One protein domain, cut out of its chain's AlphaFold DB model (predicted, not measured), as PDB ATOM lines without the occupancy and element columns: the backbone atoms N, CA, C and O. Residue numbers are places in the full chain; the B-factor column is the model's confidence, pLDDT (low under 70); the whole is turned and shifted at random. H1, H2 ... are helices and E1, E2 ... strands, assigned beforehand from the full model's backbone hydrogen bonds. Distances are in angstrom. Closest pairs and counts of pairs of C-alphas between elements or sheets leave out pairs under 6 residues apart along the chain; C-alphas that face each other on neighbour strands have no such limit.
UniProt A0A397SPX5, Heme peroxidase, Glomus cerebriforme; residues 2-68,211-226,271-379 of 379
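AT A GLANCE: This is residues 2 to 68, 211 to 226 and 271 to 379 of the 379 residues of the protein "Heme peroxidase" of Glomus cerebriforme (UniProt A0A397SPX5). Short, mostly crossed helices make a rounded body, with H6 and H4 in its middle and a two-stranded ribbon, E1 and E2, along one side next to H6. H1 packs on H4, H9 and H10 lie beyond H4 and H6, H7 packs on H9, H8 is near H9, and H2 with the long loop of residues 38 to 50 makes a far end. The printed part has 192 residues, with ten named helices and two antiparallel named strands in the order H1 E1 H2 E2 H3 H4 H5 H6 H7 H8 H9 H10; its class is mostly helix. It is compact, with a radius of gyration of the C-alphas of 16.9 A and spans of 46, 39 and 32 A.

HOW THE PARTS SIT: H1, residues 2 to 13, touches H4, residues 217 to 223, at a steep tilt of 39 degrees, opposite ways; the C-alphas of Thr 3 and Gly 221 are closest, 6.1 A. E1, residues 18 to 28, bends by 77 degrees at residue 21 and is antiparallel to E2, residues 51 to 57, with N 23 and O 54 at 2.9 A and N 52 and O 27 at 2.8 A, within hydrogen-bond range. H2, residues 34 to 37, touches no helix. H3, residues 211 to 215, touches H10, residues 368 to 378, closest at the C-alphas of Phe 213 and Ser 373, 6.1 A. H5, residues 279 to 282, touches H6, residues 295 to 305, closest at the C-alphas of Met 281 and Ile 295, 5.6 A. The closest C-alphas of E2 and H6 are those of Ser 57 and Asp 305, 6.8 A. H7, residues 311 to 317, touches H9, residues 351 to 357, about perpendicular at 73 degrees, with the C-alphas of Tyr 311 and Ala 351 closest, 3.8 A. H8, residues 333 to 342, is close to H9 but not clearly touching, the closest C-alphas being those of Val 335 and Ala 357, 7.0 A. Every O i to N i+4 pair is within hydrogen-bond range in H1, H3, H6, H7, H8, H9 and H10; H4 has 0 of 3, but 3 of 4 O i to N i+3 pairs, and H2 and H5 are too short for an i+4 pair.

IN THESE COORDINATES: H1 begins at C-alpha 2, (0.869, 16.363, 111.601), and is 16.7 A long; E1 is 20.2 A and E2 18.6 A. H6, 14.7 A, begins at C-alpha 295, (13.668, 1.823, 114.839). H8 is 14.4 A, and H10, 15.5 A, ends at C-alpha 378, (-4.571, 7.677, 97.885).

THE WHOLE: The C-alphas of Thr 44 and Gly 319 are farthest apart, 49.3 A. Residues 69 to 210 and 227 to 270 are not printed; the gaps between C-alphas are 14.4 A and 5.9 A. The links H2 to E2, H5 to H6 and H7 to H8 are long. The mean pLDDT of the printed part is 88.5; residues 18 to 20, 34 to 48 and 59 to 63 are under 70.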
ATOM      1  N   ILE A   2       0.817  17.118 112.867       92.62
ATOM      2  CA  ILE A   2       0.869  16.363 111.601       92.62
ATOM      3  C   ILE A   2       1.454  14.951 111.780       92.62
ATOM      4  O   ILE A   2       0.801  13.990 111.382       92.62
ATOM      5  N   THR A   3       2.584  14.811 112.479       95.12
ATOM      6  CA  THR A   3       3.229  13.513 112.760       95.12
ATOM      7  C   THR A   3       2.291  12.476 113.374       95.12
ATOM      8  O   THR A   3       2.134  11.362 112.872       95.12
ATOM      9  N   PHE A   4       1.586  12.846 114.444       96.06
ATOM     10  CA  PHE A   4       0.693  11.916 115.135       96.06
ATOM     11  C   PHE A   4      -0.637  11.714 114.406       96.06
ATOM     12  O   PHE A   4      -1.260  10.671 114.591       96.06
ATOM     13  N   TRP A   5      -1.047  12.647 113.537       96.88
ATOM     14  CA  TRP A   5      -2.131  12.387 112.587       96.88
ATOM     15  C   TRP A   5      -1.725  11.321 111.563       96.88
ATOM     16  O   TRP A   5      -2.494  10.402 111.289       96.88
ATOM     17  N   GLY A   6      -0.495  11.387 111.047       95.94
ATOM     18  CA  GLY A   6       0.047  10.354 110.168       95.94
ATOM     19  C   GLY A   6       0.111   8.989 110.830       95.94
ATOM     20  O   GLY A   6      -0.350   8.005 110.255       95.94
ATOM     21  N   GLN A   7       0.582   8.939 112.076       95.19
ATOM     22  CA  GLN A   7       0.570   7.716 112.875       95.19
ATOM     23  C   GLN A   7      -0.855   7.186 113.116       95.19
ATOM     24  O   GLN A   7      -1.093   5.986 112.986       95.19
ATOM     25  N   PHE A   8      -1.806   8.072 113.426       95.81
ATOM     26  CA  PHE A   8      -3.222   7.734 113.593       95.81
ATOM     27  C   PHE A   8      -3.798   7.062 112.337       95.81
ATOM     28  O   PHE A   8      -4.350   5.966 112.429       95.81
ATOM     29  N   ILE A   9      -3.602   7.662 111.158       96.50
ATOM     30  CA  ILE A   9      -4.076   7.097 109.887       96.50
ATOM     31  C   ILE A   9      -3.333   5.812 109.523       96.50
ATOM     32  O   ILE A   9      -3.964   4.864 109.063       96.50
ATOM     33  N   ALA A  10      -2.024   5.732 109.776       94.69
ATOM     34  CA  ALA A  10      -1.246   4.519 109.534       94.69
ATOM     35  C   ALA A  10      -1.823   3.306 110.275       94.69
ATOM     36  O   ALA A  10      -1.858   2.213 109.711       94.69
ATOM     37  N   PHE A  11      -2.282   3.496 111.516       93.56
ATOM     38  CA  PHE A  11      -2.898   2.438 112.321       93.56
ATOM     39  C   PHE A  11      -4.343   2.135 111.937       93.56
ATOM     40  O   PHE A  11      -4.796   1.021 112.194       93.56
ATOM     41  N   ASP A  12      -5.038   3.085 111.312       95.31
ATOM     42  CA  ASP A  12      -6.390   2.878 110.789       95.31
ATOM     43  C   ASP A  12      -6.391   1.951 109.574       95.31
ATOM     44  O   ASP A  12      -7.237   1.066 109.480       95.31
ATOM     45  N   ILE A  13      -5.404   2.127 108.686       94.81
ATOM     46  CA  ILE A  13      -5.349   1.422 107.399       94.81
ATOM     47  C   ILE A  13      -4.405   0.219 107.404       94.81
ATOM     48  O   ILE A  13      -4.539  -0.669 106.563       94.81
ATOM     49  N   SER A  14      -3.407   0.183 108.294       91.75
ATOM     50  CA  SER A  14      -2.355  -0.832 108.242       91.75
ATOM     51  C   SER A  14      -1.972  -1.409 109.602       91.75
ATOM     52  O   SER A  14      -1.735  -0.719 110.593       91.75
ATOM     53  N   SER A  15      -1.824  -2.729 109.626       89.31
ATOM     54  CA  SER A  15      -1.273  -3.474 110.744       89.31
ATOM     55  C   SER A  15      -0.471  -4.643 110.213       89.31
ATOM     56  O   SER A  15      -1.003  -5.599 109.655       89.31
ATOM     57  N   SER A  16       0.842  -4.568 110.389       81.81
ATOM     58  CA  SER A  16       1.732  -5.660 110.016       81.81
ATOM     59  C   SER A  16       1.544  -6.850 110.955       81.81
ATOM     60  O   SER A  16       1.874  -6.742 112.139       81.81
ATOM     61  N   GLN A  17       1.073  -7.979 110.425       74.56
ATOM     62  CA  GLN A  17       1.066  -9.241 111.162       74.56
ATOM     63  C   GLN A  17       2.446  -9.909 111.136       74.56
ATOM     64  O   GLN A  17       3.185  -9.848 110.149       74.56
ATOM     65  N   SER A  18       2.774 -10.573 112.238       69.00
ATOM     66  CA  SER A  18       3.973 -11.392 112.396       69.00
ATOM     67  C   SER A  18       3.581 -12.803 112.804       69.00
ATOM     68  O   SER A  18       2.641 -12.956 113.582       69.00
ATOM     69  N   THR A  19       4.326 -13.818 112.376       65.44
ATOM     70  CA  THR A  19       4.102 -15.205 112.824       65.44
ATOM     71  C   THR A  19       4.536 -15.485 114.253       65.44
ATOM     72  O   THR A  19       4.235 -16.555 114.772       65.44
ATOM     73  N   GLY A  20       5.258 -14.557 114.882       66.25
ATOM     74  CA  GLY A  20       5.913 -14.813 116.162       66.25
ATOM     75  C   GLY A  20       7.215 -15.604 116.016       66.25
ATOM     76  O   GLY A  20       7.801 -15.987 117.025       66.25
ATOM     77  N   GLU A  21       7.698 -15.825 114.786       73.38
ATOM     78  CA  GLU A  21       9.071 -16.272 114.557       73.38
ATOM     79  C   GLU A  21      10.019 -15.107 114.871       73.38
ATOM     80  O   GLU A  21      10.225 -14.187 114.072       73.38
ATOM     81  N   ILE A  22      10.559 -15.136 116.084       79.75
ATOM     82  CA  ILE A  22      11.542 -14.171 116.559       79.75
ATOM     83  C   ILE A  22      12.918 -14.706 116.182       79.75
ATOM     84  O   ILE A  22      13.335 -15.745 116.692       79.75
ATOM     85  N   LEU A  23      13.630 -13.992 115.310       84.50
ATOM     86  CA  LEU A  23      15.053 -14.214 115.080       84.50
ATOM     87  C   LEU A  23      15.827 -13.553 116.223       84.50
ATOM     88  O   LEU A  23      15.866 -12.323 116.261       84.50
ATOM     89  N   PRO A  24      16.462 -14.306 117.140       82.44
ATOM     90  CA  PRO A  24      17.151 -13.708 118.286       82.44
ATOM     91  C   PRO A  24      18.366 -12.870 117.871       82.44
ATOM     92  O   PRO A  24      18.740 -11.938 118.565       82.44
ATOM     93  N   THR A  25      18.957 -13.185 116.716       84.19
ATOM     94  CA  THR A  25      20.090 -12.471 116.118       84.19
ATOM     95  C   THR A  25      19.678 -11.825 114.794       84.19
ATOM     96  O   THR A  25      20.300 -12.056 113.758       84.19
ATOM     97  N   GLY A  26      18.553 -11.109 114.804       85.56
ATOM     98  CA  GLY A  26      17.983 -10.501 113.605       85.56
ATOM     99  C   GLY A  26      18.764  -9.280 113.124       85.56
ATOM    100  O   GLY A  26      19.021  -9.147 111.929       85.56
ATOM    101  N   ILE A  27      19.169  -8.418 114.058       89.69
ATOM    102  CA  ILE A  27      19.961  -7.212 113.796       89.69
ATOM    103  C   ILE A  27      21.301  -7.392 114.498       89.69
ATOM    104  O   ILE A  27      21.344  -7.463 115.719       89.69
ATOM    105  N   ILE A  28      22.389  -7.501 113.741       89.50
ATOM    106  CA  ILE A  28      23.736  -7.641 114.306       89.50
ATOM    107  C   ILE A  28      24.218  -6.263 114.760       89.50
ATOM    108  O   ILE A  28      24.163  -5.318 113.975       89.50
ATOM    109  N   ILE A  29      24.707  -6.167 115.996       87.00
ATOM    110  CA  ILE A  29      25.307  -4.942 116.532       87.00
ATOM    111  C   ILE A  29      26.808  -4.966 116.193       87.00
ATOM    112  O   ILE A  29      27.486  -5.940 116.541       87.00
ATOM    113  N   PRO A  30      27.346  -3.947 115.496       86.88
ATOM    114  CA  PRO A  30      28.779  -3.852 115.232       86.88
ATOM    115  C   PRO A  30      29.600  -3.846 116.528       86.88
ATOM    116  O   PRO A  30      29.221  -3.244 117.528       86.88
ATOM    117  N   SER A  31      30.755  -4.513 116.520       83.19
ATOM    118  CA  SER A  31      31.600  -4.655 117.718       83.19
ATOM    119  C   SER A  31      32.223  -3.347 118.213       83.19
ATOM    120  O   SER A  31      32.778  -3.308 119.309       83.19
ATOM    121  N   ASP A  32      32.206  -2.314 117.381       82.38
ATOM    122  CA  ASP A  32      32.708  -0.969 117.639       82.38
ATOM    123  C   ASP A  32      31.582   0.052 117.862       82.38
ATOM    124  O   ASP A  32      31.859   1.246 117.987       82.38
ATOM    125  N   ASP A  33      30.329  -0.399 117.964       79.12
ATOM    126  CA  ASP A  33      29.199   0.484 118.210       79.12
ATOM    127  C   ASP A  33      29.192   0.989 119.661       79.12
ATOM    128  O   ASP A  33      28.628   0.387 120.576       79.12
ATOM    129  N   ALA A  34      29.855   2.124 119.881       65.50
ATOM    130  CA  ALA A  34      29.991   2.722 121.201       65.50
ATOM    131  C   ALA A  34      28.645   3.121 121.826       65.50
ATOM    132  O   ALA A  34      28.552   3.154 123.050       65.50
ATOM    133  N   GLU A  35      27.615   3.414 121.032       64.06
ATOM    134  CA  GLU A  35      26.302   3.837 121.526       64.06
ATOM    135  C   GLU A  35      25.466   2.647 122.022       64.06
ATOM    136  O   GLU A  35      24.732   2.753 123.000       64.06
ATOM    137  N   TYR A  36      25.628   1.477 121.411       64.38
ATOM    138  CA  TYR A  36      24.981   0.253 121.888       64.38
ATOM    139  C   TYR A  36      25.775  -0.393 123.026       64.38
ATOM    140  O   TYR A  36      25.194  -0.929 123.975       64.38
ATOM    141  N   LEU A  37      27.107  -0.296 122.965       59.56
ATOM    142  CA  LEU A  37      28.029  -0.865 123.951       59.56
ATOM    143  C   LEU A  37      28.196   0.014 125.203       59.56
ATOM    144  O   LEU A  37      28.597  -0.484 126.258       59.56
ATOM    145  N   SER A  38      27.873   1.308 125.127       56.22
ATOM    146  CA  SER A  38      27.803   2.217 126.272       56.22
ATOM    147  C   SER A  38      26.434   2.875 126.299       56.22
ATOM    148  O   SER A  38      26.012   3.439 125.307       56.22
ATOM    149  N   SER A  39      25.727   2.763 127.425       53.88
ATOM    150  CA  SER A  39      24.356   3.251 127.615       53.88
ATOM    151  C   SER A  39      23.975   4.447 126.736       53.88
ATOM    152  O   SER A  39      24.512   5.542 126.946       53.88
ATOM    153  N   ILE A  40      22.980   4.278 125.860       54.06
ATOM    154  CA  ILE A  40      22.266   5.413 125.269       54.06
ATOM    155  C   ILE A  40      21.865   6.333 126.412       54.06
ATOM    156  O   ILE A  40      21.276   5.886 127.410       54.06
ATOM    157  N   THR A  41      22.303   7.587 126.293       45.81
ATOM    158  CA  THR A  41      22.223   8.613 127.334       45.81
ATOM    159  C   THR A  41      20.888   8.537 128.083       45.81
ATOM    160  O   THR A  41      19.823   8.803 127.538       45.81
ATOM    161  N   GLY A  42      20.936   8.100 129.348       50.62
ATOM    162  CA  GLY A  42      19.756   7.994 130.218       50.62
ATOM    163  C   GLY A  42      19.279   6.582 130.588       50.62
ATOM    164  O   GLY A  42      18.367   6.471 131.404       50.62
ATOM    165  N   THR A  43      19.892   5.504 130.088       49.66
ATOM    166  CA  THR A  43      19.625   4.133 130.579       49.66
ATOM    167  C   THR A  43      20.826   3.577 131.343       49.66
ATOM    168  O   THR A  43      21.926   3.512 130.827       49.66
ATOM    169  N   THR A  44      20.669   3.183 132.606       45.16
ATOM    170  CA  THR A  44      21.799   2.803 133.481       45.16
ATOM    171  C   THR A  44      22.343   1.389 133.245       45.16
ATOM    172  O   THR A  44      23.152   0.905 134.036       45.16
ATOM    173  N   THR A  45      21.913   0.694 132.189       52.78
ATOM    174  CA  THR A  45      22.333  -0.686 131.913       52.78
ATOM    175  C   THR A  45      22.789  -0.806 130.458       52.78
ATOM    176  O   THR A  45      21.950  -0.685 129.566       52.78
ATOM    177  N   PRO A  46      24.094  -1.016 130.205       54.75
ATOM    178  CA  PRO A  46      24.603  -1.339 128.875       54.75
ATOM    179  C   PRO A  46      23.885  -2.564 128.300       54.75
ATOM    180  O   PRO A  46      23.618  -3.521 129.035       54.75
ATOM    181  N   LEU A  47      23.594  -2.549 126.999       61.97
ATOM    182  CA  LEU A  47      23.167  -3.753 126.292       61.97
ATOM    183  C   LEU A  47      24.395  -4.651 126.160       61.97
ATOM    184  O   LEU A  47      25.308  -4.372 125.393       61.97
ATOM    185  N   ASN A  48      24.449  -5.722 126.945       61.78
ATOM    186  CA  ASN A  48      25.540  -6.698 126.895       61.78
ATOM    187  C   ASN A  48      25.271  -7.756 125.799       61.78
ATOM    188  O   ASN A  48      25.497  -8.950 125.997       61.78
ATOM    189  N   GLU A  49      24.700  -7.314 124.677       72.19
ATOM    190  CA  GLU A  49      24.179  -8.138 123.588       72.19
ATOM    191  C   GLU A  49      24.900  -7.784 122.285       72.19
ATOM    192  O   GLU A  49      25.157  -6.619 122.004       72.19
ATOM    193  N   ASN A  50      25.210  -8.794 121.467       80.44
ATOM    194  CA  ASN A  50      25.873  -8.600 120.168       80.44
ATOM    195  C   ASN A  50      24.866  -8.520 119.003       80.44
ATOM    196  O   ASN A  50      25.254  -8.435 117.838       80.44
ATOM    197  N   ALA A  51      23.572  -8.641 119.299       85.00
ATOM    198  CA  ALA A  51      22.496  -8.573 118.327       85.00
ATOM    199  C   ALA A  51      21.167  -8.245 119.017       85.00
ATOM    200  O   ALA A  51      20.973  -8.621 120.169       85.00
ATOM    201  N   LEU A  52      20.245  -7.622 118.284       85.06
ATOM    202  CA  LEU A  52      18.854  -7.450 118.689       85.06
ATOM    203  C   LEU A  52      17.956  -8.479 118.003       85.06
ATOM    204  O   LEU A  52      18.188  -8.903 116.860       85.06
ATOM    205  N   SER A  53      16.875  -8.832 118.694       86.12
ATOM    206  CA  SER A  53      15.852  -9.701 118.128       86.12
ATOM    207  C   SER A  53      15.054  -8.993 117.026       86.12
ATOM    208  O   SER A  53      14.805  -7.791 117.090       86.12
ATOM    209  N   PHE A  54      14.622  -9.741 116.011       87.00
ATOM    210  CA  PHE A  54      13.744  -9.234 114.959       87.00
ATOM    211  C   PHE A  54      12.583 -10.192 114.726       87.00
ATOM    212  O   PHE A  54      12.772 -11.383 114.485       87.00
ATOM    213  N   ASN A  55      11.367  -9.655 114.761       83.62
ATOM    214  CA  ASN A  55      10.158 -10.423 114.508       83.62
ATOM    215  C   ASN A  55       9.794 -10.368 113.019       83.62
ATOM    216  O   ASN A  55       9.395  -9.311 112.511       83.62
ATOM    217  N   ARG A  56       9.929 -11.495 112.318       80.81
ATOM    218  CA  ARG A  56       9.736 -11.554 110.864       80.81
ATOM    219  C   ARG A  56       8.283 -11.345 110.442       80.81
ATOM    220  O   ARG A  56       7.334 -11.584 111.192       80.81
ATOM    221  N   SER A  57       8.103 -10.865 109.214       77.12
ATOM    222  CA  SER A  57       6.800 -10.872 108.546       77.12
ATOM    223  C   SER A  57       6.335 -12.314 108.341       77.12
ATOM    224  O   SER A  57       7.157 -13.222 108.223       77.12
ATOM    225  N   ASN A  58       5.018 -12.526 108.305       71.81
ATOM    226  CA  ASN A  58       4.451 -13.861 108.132       71.81
ATOM    227  C   ASN A  58       5.001 -14.548 106.850       71.81
ATOM    228  O   ASN A  58       4.756 -14.032 105.763       71.81
ATOM    229  N   PRO A  59       5.699 -15.701 106.936       59.00
ATOM    230  CA  PRO A  59       6.300 -16.396 105.801       59.00
ATOM    231  C   PRO A  59       5.283 -16.926 104.783       59.00
ATOM    232  O   PRO A  59       5.686 -17.224 103.658       59.00
ATOM    233  N   GLU A  60       3.990 -17.020 105.123       61.25
ATOM    234  CA  GLU A  60       2.938 -17.372 104.158       61.25
ATOM    235  C   GLU A  60       2.782 -16.313 103.051       61.25
ATOM    236  O   GLU A  60       2.334 -16.630 101.950       61.25
ATOM    237  N   SER A  61       3.220 -15.071 103.298       61.97
ATOM    238  CA  SER A  61       3.323 -14.015 102.290       61.97
ATOM    239  C   SER A  61       4.608 -13.216 102.488       61.97
ATOM    240  O   SER A  61       4.748 -12.469 103.454       61.97
ATOM    241  N   ARG A  62       5.531 -13.274 101.518       62.62
ATOM    242  CA  ARG A  62       6.728 -12.405 101.522       62.62
ATOM    243  C   ARG A  62       6.371 -10.913 101.549       62.62
ATOM    244  O   ARG A  62       7.163 -10.120 102.026       62.62
ATOM    245  N   GLN A  63       5.178 -10.544 101.086       67.25
ATOM    246  CA  GLN A  63       4.681  -9.165 101.073       67.25
ATOM    247  C   GLN A  63       4.019  -8.757 102.408       67.25
ATOM    248  O   GLN A  63       3.705  -7.590 102.623       67.25
ATOM    249  N   GLY A  64       3.857  -9.700 103.343       70.62
ATOM    250  CA  GLY A  64       3.110  -9.520 104.585       70.62
ATOM    251  C   GLY A  64       1.595  -9.656 104.399       70.62
ATOM    252  O   GLY A  64       1.091  -9.832 103.290       70.62
ATOM    253  N   SER A  65       0.868  -9.603 105.515       80.12
ATOM    254  CA  SER A  65      -0.594  -9.515 105.562       80.12
ATOM    255  C   SER A  65      -1.007  -8.282 106.361       80.12
ATOM    256  O   SER A  65      -0.380  -7.945 107.374       80.12
ATOM    257  N   ASN A  66      -2.061  -7.609 105.895       87.94
ATOM    258  CA  ASN A  66      -2.672  -6.517 106.637       87.94
ATOM    259  C   ASN A  66      -3.659  -7.088 107.661       87.94
ATOM    260  O   ASN A  66      -4.598  -7.792 107.300       87.94
ATOM    261  N   GLY A  67      -3.429  -6.804 108.939       87.94
ATOM    262  CA  GLY A  67      -4.273  -7.255 110.042       87.94
ATOM    263  C   GLY A  67      -5.489  -6.373 110.312       87.94
ATOM    264  O   GLY A  67      -6.176  -6.628 111.295       87.94
ATOM    265  N   VAL A  68      -5.723  -5.347 109.493       91.12
ATOM    266  CA  VAL A  68      -6.862  -4.420 109.580       91.12
ATOM    267  C   VAL A  68      -7.479  -4.171 108.206       91.12
ATOM    268  O   VAL A  68      -6.979  -4.653 107.187       91.12
ATOM    269  N   THR A 211       2.764  -2.741  98.962       92.75
ATOM    270  CA  THR A 211       3.777  -3.252  99.897       92.75
ATOM    271  C   THR A 211       4.887  -2.226 100.118       92.75
ATOM    272  O   THR A 211       5.349  -2.068 101.252       92.75
ATOM    273  N   PHE A 212       5.295  -1.493  99.075       95.75
ATOM    274  CA  PHE A 212       6.250  -0.394  99.205       95.75
ATOM    275  C   PHE A 212       5.632   0.771  99.987       95.75
ATOM    276  O   PHE A 212       6.284   1.298 100.890       95.75
ATOM    277  N   PHE A 213       4.357   1.094  99.751       96.31
ATOM    278  CA  PHE A 213       3.636   2.106 100.520       96.31
ATOM    279  C   PHE A 213       3.682   1.832 102.032       96.31
ATOM    280  O   PHE A 213       4.121   2.668 102.822       96.31
ATOM    281  N   THR A 214       3.294   0.630 102.458       93.50
ATOM    282  CA  THR A 214       3.248   0.277 103.891       93.50
ATOM    283  C   THR A 214       4.620   0.059 104.529       93.50
ATOM    284  O   THR A 214       4.765   0.195 105.746       93.50
ATOM    285  N   THR A 215       5.625  -0.321 103.735       94.00
ATOM    286  CA  THR A 215       6.942  -0.733 104.246       94.00
ATOM    287  C   THR A 215       7.991   0.367 104.160       94.00
ATOM    288  O   THR A 215       8.897   0.376 104.986       94.00
ATOM    289  N   VAL A 216       7.867   1.282 103.199       96.81
ATOM    290  CA  VAL A 216       8.803   2.391 102.977       96.81
ATOM    291  C   VAL A 216       8.088   3.726 103.095       96.81
ATOM    292  O   VAL A 216       8.464   4.526 103.943       96.81
ATOM    293  N   THR A 217       7.041   3.973 102.301       97.38
ATOM    294  CA  THR A 217       6.404   5.300 102.249       97.38
ATOM    295  C   THR A 217       5.911   5.724 103.623       97.38
ATOM    296  O   THR A 217       6.392   6.721 104.131       97.38
ATOM    297  N   MET A 218       5.072   4.933 104.294       94.50
ATOM    298  CA  MET A 218       4.530   5.265 105.621       94.50
ATOM    299  C   MET A 218       5.572   5.295 106.756       94.50
ATOM    300  O   MET A 218       5.227   5.651 107.881       94.50
ATOM    301  N   LYS A 219       6.838   4.942 106.488       93.69
ATOM    302  CA  LYS A 219       7.941   5.033 107.459       93.69
ATOM    303  C   LYS A 219       8.569   6.412 107.542       93.69
ATOM    304  O   LYS A 219       9.289   6.664 108.501       93.69
ATOM    305  N   TYR A 220       8.225   7.320 106.628       95.44
ATOM    306  CA  TYR A 220       8.631   8.722 106.725       95.44
ATOM    307  C   TYR A 220       8.323   9.309 108.118       95.44
ATOM    308  O   TYR A 220       9.111  10.077 108.661       95.44
ATOM    309  N   GLY A 221       7.207   8.871 108.722       94.56
ATOM    310  CA  GLY A 221       6.746   9.295 110.042       94.56
ATOM    311  C   GLY A 221       7.738   9.022 111.175       94.56
ATOM    312  O   GLY A 221       7.634   9.641 112.224       94.56
ATOM    313  N   HIS A 222       8.683   8.094 111.002       95.50
ATOM    314  CA  HIS A 222       9.702   7.805 112.011       95.50
ATOM    315  C   HIS A 222      10.892   8.774 111.971       95.50
ATOM    316  O   HIS A 222      11.559   8.922 112.992       95.50
ATOM    317  N   SER A 223      11.140   9.425 110.832       95.94
ATOM    318  CA  SER A 223      12.182  10.449 110.688       95.94
ATOM    319  C   SER A 223      11.715  11.802 111.245       95.94
ATOM    320  O   SER A 223      12.457  12.462 111.960       95.94
ATOM    321  N   GLU A 224      10.435  12.149 111.069       96.06
ATOM    322  CA  GLU A 224       9.873  13.430 111.544       96.06
ATOM    323  C   GLU A 224       9.515  13.474 113.051       96.06
ATOM    324  O   GLU A 224       8.915  14.443 113.531       96.06
ATOM    325  N   VAL A 225       9.830  12.417 113.807       95.44
ATOM    326  CA  VAL A 225       9.593  12.333 115.257       95.44
ATOM    327  C   VAL A 225      10.732  13.005 116.020       95.44
ATOM    328  O   VAL A 225      11.896  12.687 115.814       95.44
ATOM    329  N   SER A 226      10.390  13.875 116.971       95.31
ATOM    330  CA  SER A 226      11.365  14.544 117.841       95.31
ATOM    331  C   SER A 226      11.769  13.700 119.055       95.31
ATOM    332  O   SER A 226      10.975  12.916 119.585       95.31
ATOM    333  N   GLU A 271      10.299  17.189 113.224       96.50
ATOM    334  CA  GLU A 271      11.593  17.067 112.549       96.50
ATOM    335  C   GLU A 271      11.402  16.988 111.023       96.50
ATOM    336  O   GLU A 271      10.288  16.821 110.506       96.50
ATOM    337  N   GLU A 272      12.503  17.154 110.297       95.75
ATOM    338  CA  GLU A 272      12.541  16.983 108.846       95.75
ATOM    339  C   GLU A 272      12.372  15.502 108.470       95.75
ATOM    340  O   GLU A 272      12.718  14.613 109.239       95.75
ATOM    341  N   VAL A 273      11.790  15.231 107.299       97.25
ATOM    342  CA  VAL A 273      11.703  13.870 106.749       97.25
ATOM    343  C   VAL A 273      12.944  13.620 105.908       97.25
ATOM    344  O   VAL A 273      13.019  14.070 104.768       97.25
ATOM    345  N   ASP A 274      13.915  12.903 106.440       96.75
ATOM    346  CA  ASP A 274      15.186  12.658 105.772       96.75
ATOM    347  C   ASP A 274      15.833  11.338 106.243       96.75
ATOM    348  O   ASP A 274      15.183  10.453 106.804       96.75
ATOM    349  N   ILE A 275      17.122  11.144 105.951       95.44
ATOM    350  CA  ILE A 275      17.855   9.938 106.374       95.44
ATOM    351  C   ILE A 275      18.178   9.914 107.876       95.44
ATOM    352  O   ILE A 275      18.770   8.939 108.351       95.44
ATOM    353  N   PHE A 276      17.878  10.984 108.611       94.69
ATOM    354  CA  PHE A 276      18.166  11.099 110.028       94.69
ATOM    355  C   PHE A 276      16.949  10.670 110.849       94.69
ATOM    356  O   PHE A 276      15.790  10.885 110.502       94.69
ATOM    357  N   TYR A 277      17.254  10.003 111.955       93.75
ATOM    358  CA  TYR A 277      16.287   9.604 112.962       93.75
ATOM    359  C   TYR A 277      16.691  10.289 114.258       93.75
ATOM    360  O   TYR A 277      17.884  10.421 114.547       93.75
ATOM    361  N   SER A 278      15.692  10.679 115.040       91.62
ATOM    362  CA  SER A 278      15.881  11.118 116.418       91.62
ATOM    363  C   SER A 278      16.707  10.081 117.199       91.62
ATOM    364  O   SER A 278      16.558   8.870 117.003       91.62
ATOM    365  N   GLU A 279      17.562  10.529 118.117       87.12
ATOM    366  CA  GLU A 279      18.381   9.619 118.927       87.12
ATOM    367  C   GLU A 279      17.515   8.664 119.759       87.12
ATOM    368  O   GLU A 279      17.769   7.462 119.863       87.12
ATOM    369  N   MET A 280      16.399   9.169 120.278       86.56
ATOM    370  CA  MET A 280      15.421   8.367 120.999       86.56
ATOM    371  C   MET A 280      14.727   7.310 120.136       86.56
ATOM    372  O   MET A 280      14.241   6.328 120.695       86.56
ATOM    373  N   MET A 281      14.694   7.467 118.809       90.00
ATOM    374  CA  MET A 281      14.209   6.438 117.884       90.00
ATOM    375  C   MET A 281      15.246   5.336 117.640       90.00
ATOM    376  O   MET A 281      14.865   4.188 117.412       90.00
ATOM    377  N   ARG A 282      16.543   5.643 117.743       84.31
ATOM    378  CA  ARG A 282      17.629   4.643 117.684       84.31
ATOM    379  C   ARG A 282      17.804   3.890 119.011       84.31
ATOM    380  O   ARG A 282      18.391   2.816 119.044       84.31
ATOM    381  N   GLY A 283      17.223   4.422 120.090       81.50
ATOM    382  CA  GLY A 283      17.193   3.840 121.432       81.50
ATOM    383  C   GLY A 283      15.800   3.586 122.008       81.50
ATOM    384  O   GLY A 283      15.601   3.690 123.228       81.50
ATOM    385  N   PHE A 284      14.813   3.328 121.155       86.06
ATOM    386  CA  PHE A 284      13.409   3.340 121.541       86.06
ATOM    387  C   PHE A 284      13.053   2.154 122.440       86.06
ATOM    388  O   PHE A 284      13.477   1.018 122.209       86.06
ATOM    389  N   ARG A 285      12.227   2.397 123.464       85.44
ATOM    390  CA  ARG A 285      11.720   1.336 124.343       85.44
ATOM    391  C   ARG A 285      10.208   1.328 124.337       85.44
ATOM    392  O   ARG A 285       9.573   2.293 124.760       85.44
ATOM    393  N   PHE A 286       9.632   0.215 123.901       81.38
ATOM    394  CA  PHE A 286       8.188   0.033 123.953       81.38
ATOM    395  C   PHE A 286       7.743  -0.111 125.404       81.38
ATOM    396  O   PHE A 286       8.157  -1.051 126.079       81.38
ATOM    397  N   SER A 287       6.867   0.770 125.891       80.00
ATOM    398  CA  SER A 287       6.387   0.692 127.282       80.00
ATOM    399  C   SER A 287       5.669  -0.629 127.589       80.00
ATOM    400  O   SER A 287       5.695  -1.101 128.723       80.00
ATOM    401  N   SER A 288       5.078  -1.261 126.569       75.31
ATOM    402  CA  SER A 288       4.354  -2.526 126.695       75.31
ATOM    403  C   SER A 288       5.242  -3.750 126.929       75.31
ATOM    404  O   SER A 288       4.752  -4.734 127.476       75.31
ATOM    405  N   THR A 289       6.503  -3.727 126.480       76.81
ATOM    406  CA  THR A 289       7.412  -4.889 126.577       76.81
ATOM    407  C   THR A 289       8.722  -4.581 127.298       76.81
ATOM    408  O   THR A 289       9.331  -5.481 127.863       76.81
ATOM    409  N   GLY A 290       9.144  -3.315 127.330       77.69
ATOM    410  CA  GLY A 290      10.453  -2.885 127.826       77.69
ATOM    411  C   GLY A 290      11.598  -3.124 126.836       77.69
ATOM    412  O   GLY A 290      12.731  -2.707 127.108       77.69
ATOM    413  N   ASP A 291      11.303  -3.752 125.693       77.69
ATOM    414  CA  ASP A 291      12.300  -4.156 124.707       77.69
ATOM    415  C   ASP A 291      12.988  -2.940 124.105       77.69
ATOM    416  O   ASP A 291      12.353  -1.953 123.720       77.69
ATOM    417  N   PHE A 292      14.303  -3.051 123.996       81.12
ATOM    418  CA  PHE A 292      15.126  -2.076 123.314       81.12
ATOM    419  C   PHE A 292      15.040  -2.269 121.798       81.12
ATOM    420  O   PHE A 292      15.157  -3.393 121.311       81.12
ATOM    421  N   ASN A 293      14.842  -1.179 121.059       84.25
ATOM    422  CA  ASN A 293      14.710  -1.201 119.610       84.25
ATOM    423  C   ASN A 293      15.446  -0.025 118.972       84.25
ATOM    424  O   ASN A 293      15.231   1.129 119.334       84.25
ATOM    425  N   ASP A 294      16.212  -0.341 117.936       89.44
ATOM    426  CA  ASP A 294      16.619   0.629 116.931       89.44
ATOM    427  C   ASP A 294      15.558   0.685 115.840       89.44
ATOM    428  O   ASP A 294      15.460  -0.230 115.013       89.44
ATOM    429  N   ILE A 295      14.738   1.732 115.829       92.25
ATOM    430  CA  ILE A 295      13.668   1.823 114.839       92.25
ATOM    431  C   ILE A 295      14.230   1.946 113.416       92.25
ATOM    432  O   ILE A 295      13.665   1.335 112.506       92.25
ATOM    433  N   ALA A 296      15.367   2.622 113.223       93.31
ATOM    434  CA  ALA A 296      15.987   2.745 111.907       93.31
ATOM    435  C   ALA A 296      16.456   1.370 111.398       93.31
ATOM    436  O   ALA A 296      16.097   0.950 110.293       93.31
ATOM    437  N   SER A 297      17.178   0.609 112.229       93.25
ATOM    438  CA  SER A 297      17.609  -0.746 111.856       93.25
ATOM    439  C   SER A 297      16.429  -1.702 111.647       93.25
ATOM    440  O   SER A 297      16.450  -2.516 110.718       93.25
ATOM    441  N   VAL A 298      15.373  -1.600 112.464       92.56
ATOM    442  CA  VAL A 298      14.147  -2.400 112.307       92.56
ATOM    443  C   VAL A 298      13.446  -2.092 110.985       92.56
ATOM    444  O   VAL A 298      12.977  -3.025 110.326       92.56
ATOM    445  N   ASP A 299      13.370  -0.828 110.574       94.75
ATOM    446  CA  ASP A 299      12.741  -0.447 109.311       94.75
ATOM    447  C   ASP A 299      13.539  -0.952 108.108       94.75
ATOM    448  O   ASP A 299      12.966  -1.615 107.239       94.75
ATOM    449  N   HIS A 300      14.862  -0.763 108.093       95.50
ATOM    450  CA  HIS A 300      15.726  -1.327 107.049       95.50
ATOM    451  C   HIS A 300      15.616  -2.853 106.972       95.50
ATOM    452  O   HIS A 300      15.462  -3.430 105.890       95.50
ATOM    453  N   LEU A 301      15.619  -3.539 108.115       93.25
ATOM    454  CA  LEU A 301      15.465  -4.988 108.126       93.25
ATOM    455  C   LEU A 301      14.061  -5.422 107.689       93.25
ATOM    456  O   LEU A 301      13.928  -6.448 107.025       93.25
ATOM    457  N   ARG A 302      13.014  -4.635 107.972       91.94
ATOM    458  CA  ARG A 302      11.654  -4.896 107.474       91.94
ATOM    459  C   ARG A 302      11.557  -4.760 105.957       91.94
ATOM    460  O   ARG A 302      10.875  -5.570 105.332       91.94
ATOM    461  N   VAL A 303      12.242  -3.780 105.372       94.19
ATOM    462  CA  VAL A 303      12.346  -3.588 103.914       94.19
ATOM    463  C   VAL A 303      12.978  -4.821 103.265       94.19
ATOM    464  O   VAL A 303      12.424  -5.368 102.308       94.19
ATOM    465  N   ARG A 304      14.078  -5.323 103.842       93.00
ATOM    466  CA  ARG A 304      14.750  -6.555 103.395       93.00
ATOM    467  C   ARG A 304      13.873  -7.794 103.573       93.00
ATOM    468  O   ARG A 304      13.743  -8.594 102.651       93.00
ATOM    469  N   ASP A 305      13.253  -7.945 104.741       89.44
ATOM    470  CA  ASP A 305      12.390  -9.081 105.082       89.44
ATOM    471  C   ASP A 305      11.190  -9.198 104.135       89.44
ATOM    472  O   ASP A 305      10.814 -10.306 103.750       89.44
ATOM    473  N   ARG A 306      10.641  -8.058 103.701       90.06
ATOM    474  CA  ARG A 306       9.546  -8.002 102.723       90.06
ATOM    475  C   ARG A 306       9.984  -8.045 101.266       90.06
ATOM    476  O   ARG A 306       9.140  -8.005 100.374       90.06
ATOM    477  N   GLY A 307      11.289  -8.135 101.017       91.62
ATOM    478  CA  GLY A 307      11.843  -8.212  99.671       91.62
ATOM    479  C   GLY A 307      11.501  -6.996  98.814       91.62
ATOM    480  O   GLY A 307      11.241  -7.154  97.622       91.62
ATOM    481  N   ILE A 308      11.464  -5.802  99.412       94.94
ATOM    482  CA  ILE A 308      11.304  -4.564  98.651       94.94
ATOM    483  C   ILE A 308      12.496  -4.435  97.681       94.94
ATOM    484  O   ILE A 308      13.638  -4.596  98.125       94.94
ATOM    485  N   PRO A 309      12.266  -4.167  96.380       97.06
ATOM    486  CA  PRO A 309      13.348  -3.968  95.417       97.06
ATOM    487  C   PRO A 309      14.277  -2.809  95.797       97.06
ATOM    488  O   PRO A 309      13.953  -1.987  96.652       97.06
ATOM    489  N   LEU A 310      15.437  -2.722  95.149       98.44
ATOM    490  CA  LEU A 310      16.392  -1.635  95.381       98.44
ATOM    491  C   LEU A 310      15.860  -0.301  94.845       98.44
ATOM    492  O   LEU A 310      14.979  -0.261  93.987       98.44
ATOM    493  N   TYR A 311      16.416   0.801  95.344       98.75
ATOM    494  CA  TYR A 311      15.955   2.167  95.094       98.75
ATOM    495  C   TYR A 311      15.664   2.464  93.615       98.75
ATOM    496  O   TYR A 311      14.558   2.878  93.269       98.75
ATOM    497  N   ASN A 312      16.619   2.192  92.725       98.69
ATOM    498  CA  ASN A 312      16.452   2.463  91.299       98.69
ATOM    499  C   ASN A 312      15.409   1.563  90.615       98.69
ATOM    500  O   ASN A 312      14.760   1.989  89.655       98.69
ATOM    501  N   ASP A 313      15.225   0.333  91.094       98.62
ATOM    502  CA  ASP A 313      14.211  -0.579  90.560       98.62
ATOM    503  C   ASP A 313      12.811  -0.133  90.974       98.62
ATOM    504  O   ASP A 313      11.901  -0.123  90.144       98.62
ATOM    505  N   VAL A 314      12.656   0.321  92.222       98.38
ATOM    506  CA  VAL A 314      11.404   0.908  92.707       98.38
ATOM    507  C   VAL A 314      11.092   2.209  91.963       98.38
ATOM    508  O   VAL A 314       9.964   2.384  91.508       98.38
ATOM    509  N   ARG A 315      12.074   3.100  91.758       98.69
ATOM    510  CA  ARG A 315      11.879   4.316  90.946       98.69
ATOM    511  C   ARG A 315      11.339   3.991  89.566       98.69
ATOM    512  O   ARG A 315      10.325   4.553  89.164       98.69
ATOM    513  N   ASN A 316      11.967   3.042  88.880       98.50
ATOM    514  CA  ASN A 316      11.517   2.608  87.566       98.50
ATOM    515  C   ASN A 316      10.101   1.999  87.602       98.50
ATOM    516  O   ASN A 316       9.320   2.243  86.686       98.50
ATOM    517  N   ALA A 317       9.748   1.249  88.653       98.00
ATOM    518  CA  ALA A 317       8.402   0.694  88.826       98.00
ATOM    519  C   ALA A 317       7.322   1.782  88.970       98.00
ATOM    520  O   ALA A 317       6.250   1.642  88.391       98.00
ATOM    521  N   TYR A 318       7.636   2.894  89.645       98.00
ATOM    522  CA  TYR A 318       6.781   4.089  89.737       98.00
ATOM    523  C   TYR A 318       6.917   5.045  88.531       98.00
ATOM    524  O   TYR A 318       6.427   6.173  88.564       98.00
ATOM    525  N   GLY A 319       7.600   4.632  87.457       98.25
ATOM    526  CA  GLY A 319       7.776   5.440  86.246       98.25
ATOM    527  C   GLY A 319       8.736   6.628  86.395       98.25
ATOM    528  O   GLY A 319       8.749   7.520  85.545       98.25
ATOM    529  N   LEU A 320       9.548   6.657  87.453       98.56
ATOM    530  CA  LEU A 320      10.576   7.669  87.690       98.56
ATOM    531  C   LEU A 320      11.905   7.263  87.036       98.56
ATOM    532  O   LEU A 320      12.262   6.086  86.971       98.56
ATOM    533  N   SER A 321      12.685   8.250  86.588       98.31
ATOM    534  CA  SER A 321      14.027   8.012  86.040       98.31
ATOM    535  C   SER A 321      14.966   7.437  87.100       98.31
ATOM    536  O   SER A 321      14.986   7.918  88.233       98.31
ATOM    537  N   ARG A 322      15.777   6.444  86.734       98.56
ATOM    538  CA  ARG A 322      16.845   5.918  87.601       98.56
ATOM    539  C   ARG A 322      17.886   7.012  87.882       98.56
ATOM    540  O   ARG A 322      18.148   7.838  87.013       98.56
ATOM    541  N   ALA A 323      18.467   7.003  89.075       98.44
ATOM    542  CA  ALA A 323      19.658   7.782  89.401       98.44
ATOM    543  C   ALA A 323      20.896   7.106  88.791       98.44
ATOM    544  O   ALA A 323      21.033   5.885  88.892       98.44
ATOM    545  N   GLU A 324      21.805   7.878  88.195       98.31
ATOM    546  CA  GLU A 324      23.059   7.377  87.605       98.31
ATOM    547  C   GLU A 324      24.259   7.599  88.539       98.31
ATOM    548  O   GLU A 324      25.264   6.887  88.476       98.31
ATOM    549  N   LYS A 325      24.150   8.572  89.445       98.12
ATOM    550  CA  LYS A 325      25.155   8.925  90.459       98.12
ATOM    551  C   LYS A 325      24.472   9.430  91.729       98.12
ATOM    552  O   LYS A 325      23.332   9.874  91.702       98.12
ATOM    553  N   PHE A 326      25.175   9.396  92.861       98.44
ATOM    554  CA  PHE A 326      24.597   9.767  94.163       98.44
ATOM    555  C   PHE A 326      24.081  11.212  94.223       98.44
ATOM    556  O   PHE A 326      23.146  11.495  94.965       98.44
ATOM    557  N   SER A 327      24.645  12.117  93.418       98.25
ATOM    558  CA  SER A 327      24.155  13.497  93.296       98.25
ATOM    559  C   SER A 327      22.827  13.633  92.544       98.25
ATOM    560  O   SER A 327      22.240  14.706  92.588       98.25
ATOM    561  N   ASP A 328      22.341  12.576  91.887       98.38
ATOM    562  CA  ASP A 328      20.988  12.549  91.315       98.38
ATOM    563  C   ASP A 328      19.927  12.187  92.369       98.38
ATOM    564  O   ASP A 328      18.744  12.425  92.141       98.38
ATOM    565  N   ILE A 329      20.337  11.602  93.506       98.50
ATOM    566  CA  ILE A 329      19.445  11.289  94.633       98.50
ATOM    567  C   ILE A 329      19.199  12.562  95.444       98.50
ATOM    568  O   ILE A 329      18.058  12.911  95.720       98.50
ATOM    569  N   THR A 330      20.270  13.273  95.798       98.50
ATOM    570  CA  THR A 330      20.202  14.455  96.665       98.50
ATOM    571  C   THR A 330      21.281  15.469  96.341       98.50
ATOM    572  O   THR A 330      22.411  15.103  96.006       98.50
ATOM    573  N   SER A 331      20.971  16.751  96.512       98.06
ATOM    574  CA  SER A 331      21.933  17.852  96.458       98.06
ATOM    575  C   SER A 331      22.789  17.973  97.727       98.06
ATOM    576  O   SER A 331      23.835  18.629  97.693       98.06
ATOM    577  N   ASN A 332      22.417  17.309  98.827       98.19
ATOM    578  CA  ASN A 332      23.165  17.338 100.079       98.19
ATOM    579  C   ASN A 332      24.446  16.488  99.989       98.19
ATOM    580  O   ASN A 332      24.419  15.257 100.035       98.19
ATOM    581  N   THR A 333      25.604  17.147  99.927       98.25
ATOM    582  CA  THR A 333      26.905  16.477  99.770       98.25
ATOM    583  C   THR A 333      27.295  15.591 100.957       98.25
ATOM    584  O   THR A 333      28.064  14.650 100.776       98.25
ATOM    585  N   VAL A 334      26.775  15.859 102.161       97.88
ATOM    586  CA  VAL A 334      27.006  15.001 103.337       97.88
ATOM    587  C   VAL A 334      26.248  13.686 103.180       97.88
ATOM    588  O   VAL A 334      26.817  12.618 103.400       97.88
ATOM    589  N   VAL A 335      24.989  13.749 102.741       98.00
ATOM    590  CA  VAL A 335      24.175  12.555 102.467       98.00
ATOM    591  C   VAL A 335      24.770  11.758 101.304       98.00
ATOM    592  O   VAL A 335      24.915  10.544 101.417       98.00
ATOM    593  N   GLN A 336      25.219  12.426 100.233       98.25
ATOM    594  CA  GLN A 336      25.928  11.765  99.127       98.25
ATOM    595  C   GLN A 336      27.154  10.983  99.612       98.25
ATOM    596  O   GLN A 336      27.342   9.838  99.203       98.25
ATOM    597  N   ALA A 337      27.981  11.585 100.474       98.12
ATOM    598  CA  ALA A 337      29.176  10.939 101.011       98.12
ATOM    599  C   ALA A 337      28.828   9.712 101.870       98.12
ATOM    600  O   ALA A 337      29.435   8.661 101.694       98.12
ATOM    601  N   ARG A 338      27.802   9.812 102.726       97.50
ATOM    602  CA  ARG A 338      27.314   8.679 103.535       97.50
ATOM    603  C   ARG A 338      26.784   7.535 102.674       97.50
ATOM    604  O   ARG A 338      27.085   6.376 102.931       97.50
ATOM    605  N   LEU A 339      26.020   7.850 101.626       98.19
ATOM    606  CA  LEU A 339      25.541   6.834 100.689       98.19
ATOM    607  C   LEU A 339      26.708   6.158  99.951       98.19
ATOM    608  O   LEU A 339      26.685   4.944  99.800       98.19
ATOM    609  N   GLN A 340      27.729   6.915  99.536       97.50
ATOM    610  CA  GLN A 340      28.932   6.379  98.877       97.50
ATOM    611  C   GLN A 340      29.784   5.494  99.789       97.50
ATOM    612  O   GLN A 340      30.434   4.569  99.312       97.50
ATOM    613  N   GLU A 341      29.806   5.786 101.087       97.38
ATOM    614  CA  GLU A 341      30.522   4.985 102.078       97.38
ATOM    615  C   GLU A 341      29.871   3.608 102.279       97.38
ATOM    616  O   GLU A 341      30.570   2.611 102.449       97.38
ATOM    617  N   ILE A 342      28.537   3.545 102.212       96.31
ATOM    618  CA  ILE A 342      27.758   2.328 102.482       96.31
ATOM    619  C   ILE A 342      27.506   1.508 101.205       96.31
ATOM    620  O   ILE A 342      27.561   0.277 101.231       96.31
ATOM    621  N   TYR A 343      27.215   2.169 100.084       97.88
ATOM    622  CA  TYR A 343      26.768   1.540  98.842       97.88
ATOM    623  C   TYR A 343      27.815   1.692  97.740       97.88
ATOM    624  O   TYR A 343      28.269   2.791  97.430       97.88
ATOM    625  N   SER A 344      28.166   0.585  97.080       95.50
ATOM    626  CA  SER A 344      29.192   0.581  96.027       95.50
ATOM    627  C   SER A 344      28.761   1.335  94.767       95.50
ATOM    628  O   SER A 344      29.590   1.914  94.067       95.50
ATOM    629  N   THR A 345      27.461   1.319  94.465       97.75
ATOM    630  CA  THR A 345      26.846   2.006  93.322       97.75
ATOM    631  C   THR A 345      25.445   2.495  93.683       97.75
ATOM    632  O   THR A 345      24.814   1.968  94.602       97.75
ATOM    633  N   VAL A 346      24.910   3.449  92.919       97.62
ATOM    634  CA  VAL A 346      23.516   3.903  93.076       97.62
ATOM    635  C   VAL A 346      22.487   2.785  92.899       97.62
ATOM    636  O   VAL A 346      21.463   2.788  93.575       97.62
ATOM    637  N   ASP A 347      22.777   1.785  92.062       98.38
ATOM    638  CA  ASP A 347      21.900   0.627  91.868       98.38
ATOM    639  C   ASP A 347      21.884  -0.323  93.074       98.38
ATOM    640  O   ASP A 347      20.981  -1.146  93.178       98.38
ATOM    641  N   SER A 348      22.845  -0.204  93.999       98.19
ATOM    642  CA  SER A 348      22.884  -0.992  95.241       98.19
ATOM    643  C   SER A 348      22.175  -0.331  96.429       98.19
ATOM    644  O   SER A 348      22.066  -0.953  97.483       98.19
ATOM    645  N   VAL A 349      21.688   0.907  96.273       98.69
ATOM    646  CA  VAL A 349      21.019   1.655  97.347       98.69
ATOM    647  C   VAL A 349      19.688   0.992  97.702       98.69
ATOM    648  O   VAL A 349      18.851   0.725  96.837       98.69
ATOM    649  N   GLU A 350      19.465   0.742  98.991       98.44
ATOM    650  CA  GLU A 350      18.184   0.230  99.479       98.44
ATOM    651  C   GLU A 350      17.076   1.266  99.329       98.44
ATOM    652  O   GLU A 350      17.293   2.464  99.516       98.44
ATOM    653  N   ALA A 351      15.858   0.805  99.044       98.31
ATOM    654  CA  ALA A 351      14.776   1.718  98.713       98.31
ATOM    655  C   ALA A 351      14.412   2.689  99.842       98.31
ATOM    656  O   ALA A 351      14.129   3.838  99.538       98.31
ATOM    657  N   LEU A 352      14.471   2.285 101.119       98.50
ATOM    658  CA  LEU A 352      14.211   3.202 102.237       98.50
ATOM    659  C   LEU A 352      15.274   4.301 102.348       98.50
ATOM    660  O   LEU A 352      14.914   5.472 102.413       98.50
ATOM    661  N   ALA A 353      16.563   3.938 102.303       98.25
ATOM    662  CA  ALA A 353      17.655   4.916 102.346       98.25
ATOM    663  C   ALA A 353      17.572   5.890 101.169       98.25
ATOM    664  O   ALA A 353      17.656   7.097 101.363       98.25
ATOM    665  N   GLY A 354      17.384   5.371  99.953       98.44
ATOM    666  CA  GLY A 354      17.277   6.206  98.763       98.44
ATOM    667  C   GLY A 354      16.036   7.100  98.784       98.44
ATOM    668  O   GLY A 354      16.144   8.277  98.474       98.44
ATOM    669  N   ALA A 355      14.878   6.575  99.196       98.56
ATOM    670  CA  ALA A 355      13.623   7.326  99.250       98.56
ATOM    671  C   ALA A 355      13.650   8.472 100.275       98.56
ATOM    672  O   ALA A 355      13.142   9.547  99.978       98.56
ATOM    673  N   LEU A 356      14.242   8.248 101.455       98.50
ATOM    674  CA  LEU A 356      14.419   9.279 102.486       98.50
ATOM    675  C   LEU A 356      15.537  10.273 102.149       98.50
ATOM    676  O   LEU A 356      15.519  11.399 102.629       98.50
ATOM    677  N   ALA A 357      16.517   9.870 101.338       98.56
ATOM    678  CA  ALA A 357      17.596  10.756 100.919       98.56
ATOM    679  C   ALA A 357      17.164  11.777  99.867       98.56
ATOM    680  O   ALA A 357      17.855  12.773  99.710       98.56
ATOM    681  N   GLU A 358      16.086  11.530  99.122       98.75
ATOM    682  CA  GLU A 358      15.685  12.406  98.026       98.75
ATOM    683  C   GLU A 358      15.378  13.838  98.473       98.75
ATOM    684  O   GLU A 358      14.639  14.058  99.432       98.75
ATOM    685  N   ASP A 359      15.872  14.813  97.707       98.56
ATOM    686  CA  ASP A 359      15.514  16.217  97.913       98.56
ATOM    687  C   ASP A 359      13.994  16.400  97.798       98.56
ATOM    688  O   ASP A 359      13.358  15.909  96.855       98.56
ATOM    689  N   HIS A 360      13.409  17.141  98.739       98.44
ATOM    690  CA  HIS A 360      11.967  17.354  98.761       98.44
ATOM    691  C   HIS A 360      11.488  18.140  97.544       98.44
ATOM    692  O   HIS A 360      12.107  19.110  97.096       98.44
ATOM    693  N   LEU A 361      10.322  17.751  97.029       98.19
ATOM    694  CA  LEU A 361       9.607  18.549  96.045       98.19
ATOM    695  C   LEU A 361       9.149  19.869  96.673       98.19
ATOM    696  O   LEU A 361       8.807  19.932  97.850       98.19
ATOM    697  N   VAL A 362       9.084  20.932  95.868       96.56
ATOM    698  CA  VAL A 362       8.677  22.263  96.343       96.56
ATOM    699  C   VAL A 362       7.314  22.198  97.041       96.56
ATOM    700  O   VAL A 362       6.301  21.896  96.414       96.56
ATOM    701  N   GLY A 363       7.304  22.524  98.336       95.88
ATOM    702  CA  GLY A 363       6.109  22.553  99.180       95.88
ATOM    703  C   GLY A 363       5.691  21.203  99.767       95.88
ATOM    704  O   GLY A 363       4.808  21.196 100.617       95.88
ATOM    705  N   SER A 364       6.296  20.091  99.346       97.38
ATOM    706  CA  SER A 364       6.058  18.758  99.908       97.38
ATOM    707  C   SER A 364       7.084  18.440 100.994       97.38
ATOM    708  O   SER A 364       8.198  18.948 100.958       97.38
ATOM    709  N   ASN A 365       6.730  17.529 101.898       96.81
ATOM    710  CA  ASN A 365       7.665  16.922 102.848       96.81
ATOM    711  C   ASN A 365       8.465  15.758 102.232       96.81
ATOM    712  O   ASN A 365       9.148  15.037 102.953       96.81
ATOM    713  N   PHE A 366       8.303  15.484 100.934       98.19
ATOM    714  CA  PHE A 366       8.761  14.245 100.318       98.19
ATOM    715  C   PHE A 366       9.549  14.491  99.040       98.19
ATOM    716  O   PHE A 366       9.199  15.346  98.219       98.19
ATOM    717  N   GLY A 367      10.560  13.652  98.827       98.44
ATOM    718  CA  GLY A 367      11.173  13.474  97.520       98.44
ATOM    719  C   GLY A 367      10.247  12.783  96.505       98.44
ATOM    720  O   GLY A 367       9.190  12.248  96.876       98.44
ATOM    721  N   PRO A 368      10.615  12.791  95.207       98.56
ATOM    722  CA  PRO A 368       9.805  12.244  94.119       98.56
ATOM    723  C   PRO A 368       9.221  10.842  94.354       98.56
ATOM    724  O   PRO A 368       8.070  10.597  93.986       98.56
ATOM    725  N   LEU A 369       9.979   9.923  94.950       98.69
ATOM    726  CA  LEU A 369       9.592   8.527  95.121       98.69
ATOM    727  C   LEU A 369       8.517   8.352  96.199       98.69
ATOM    728  O   LEU A 369       7.466   7.770  95.919       98.69
ATOM    729  N   ILE A 370       8.738   8.888  97.406       98.62
ATOM    730  CA  ILE A 370       7.735   8.851  98.488       98.62
ATOM    731  C   ILE A 370       6.478   9.605  98.053       98.62
ATOM    732  O   ILE A 370       5.371   9.100  98.229       98.62
ATOM    733  N   HIS A 371       6.639  10.770  97.420       98.19
ATOM    734  CA  HIS A 371       5.520  11.563  96.921       98.19
ATOM    735  C   HIS A 371       4.678  10.801  95.883       98.19
ATOM    736  O   HIS A 371       3.448  10.815  95.954       98.19
ATOM    737  N   THR A 372       5.316  10.119  94.925       97.94
ATOM    738  CA  THR A 372       4.608   9.354  93.882       97.94
ATOM    739  C   THR A 372       3.867   8.159  94.475       97.94
ATOM    740  O   THR A 372       2.670   8.027  94.234       97.94
ATOM    741  N   SER A 373       4.530   7.370  95.325       98.06
ATOM    742  CA  SER A 373       3.904   6.244  96.034       98.06
ATOM    743  C   SER A 373       2.708   6.685  96.887       98.06
ATOM    744  O   SER A 373       1.625   6.110  96.800       98.06
ATOM    745  N   MET A 374       2.860   7.770  97.659       97.31
ATOM    746  CA  MET A 374       1.774   8.333  98.467       97.31
ATOM    747  C   MET A 374       0.580   8.728  97.592       97.31
ATOM    748  O   MET A 374      -0.555   8.392  97.918       97.31
ATOM    749  N   LYS A 375       0.821   9.416  96.468       95.69
ATOM    750  CA  LYS A 375      -0.240   9.833  95.540       95.69
ATOM    751  C   LYS A 375      -0.922   8.671  94.835       95.69
ATOM    752  O   LYS A 375      -2.110   8.793  94.553       95.69
ATOM    753  N   GLU A 376      -0.194   7.614  94.505       94.69
ATOM    754  CA  GLU A 376      -0.761   6.426  93.867       94.69
ATOM    755  C   GLU A 376      -1.630   5.630  94.842       94.69
ATOM    756  O   GLU A 376      -2.683   5.144  94.456       94.69
ATOM    757  N   GLN A 377      -1.252   5.563  96.122       95.31
ATOM    758  CA  GLN A 377      -2.043   4.851  97.125       95.31
ATOM    759  C   GLN A 377      -3.384   5.531  97.453       95.31
ATOM    760  O   GLN A 377      -4.340   4.845  97.823       95.31
ATOM    761  N   VAL A 378      -3.433   6.868  97.401       92.44
ATOM    762  CA  VAL A 378      -4.571   7.677  97.885       92.44
ATOM    763  C   VAL A 378      -5.435   8.291  96.773       92.44
ATOM    764  O   VAL A 378      -6.430   8.942  97.092       92.44
ATOM    765  N   ASN A 379      -5.073   8.136  95.495       82.88
ATOM    766  CA  ASN A 379      -5.942   8.473  94.352       82.88
ATOM    767  C   ASN A 379      -6.618   7.214  93.817       82.88
ATOM    768  O   ASN A 379      -7.783   7.339  93.372       82.88
TER     769      ASN A 379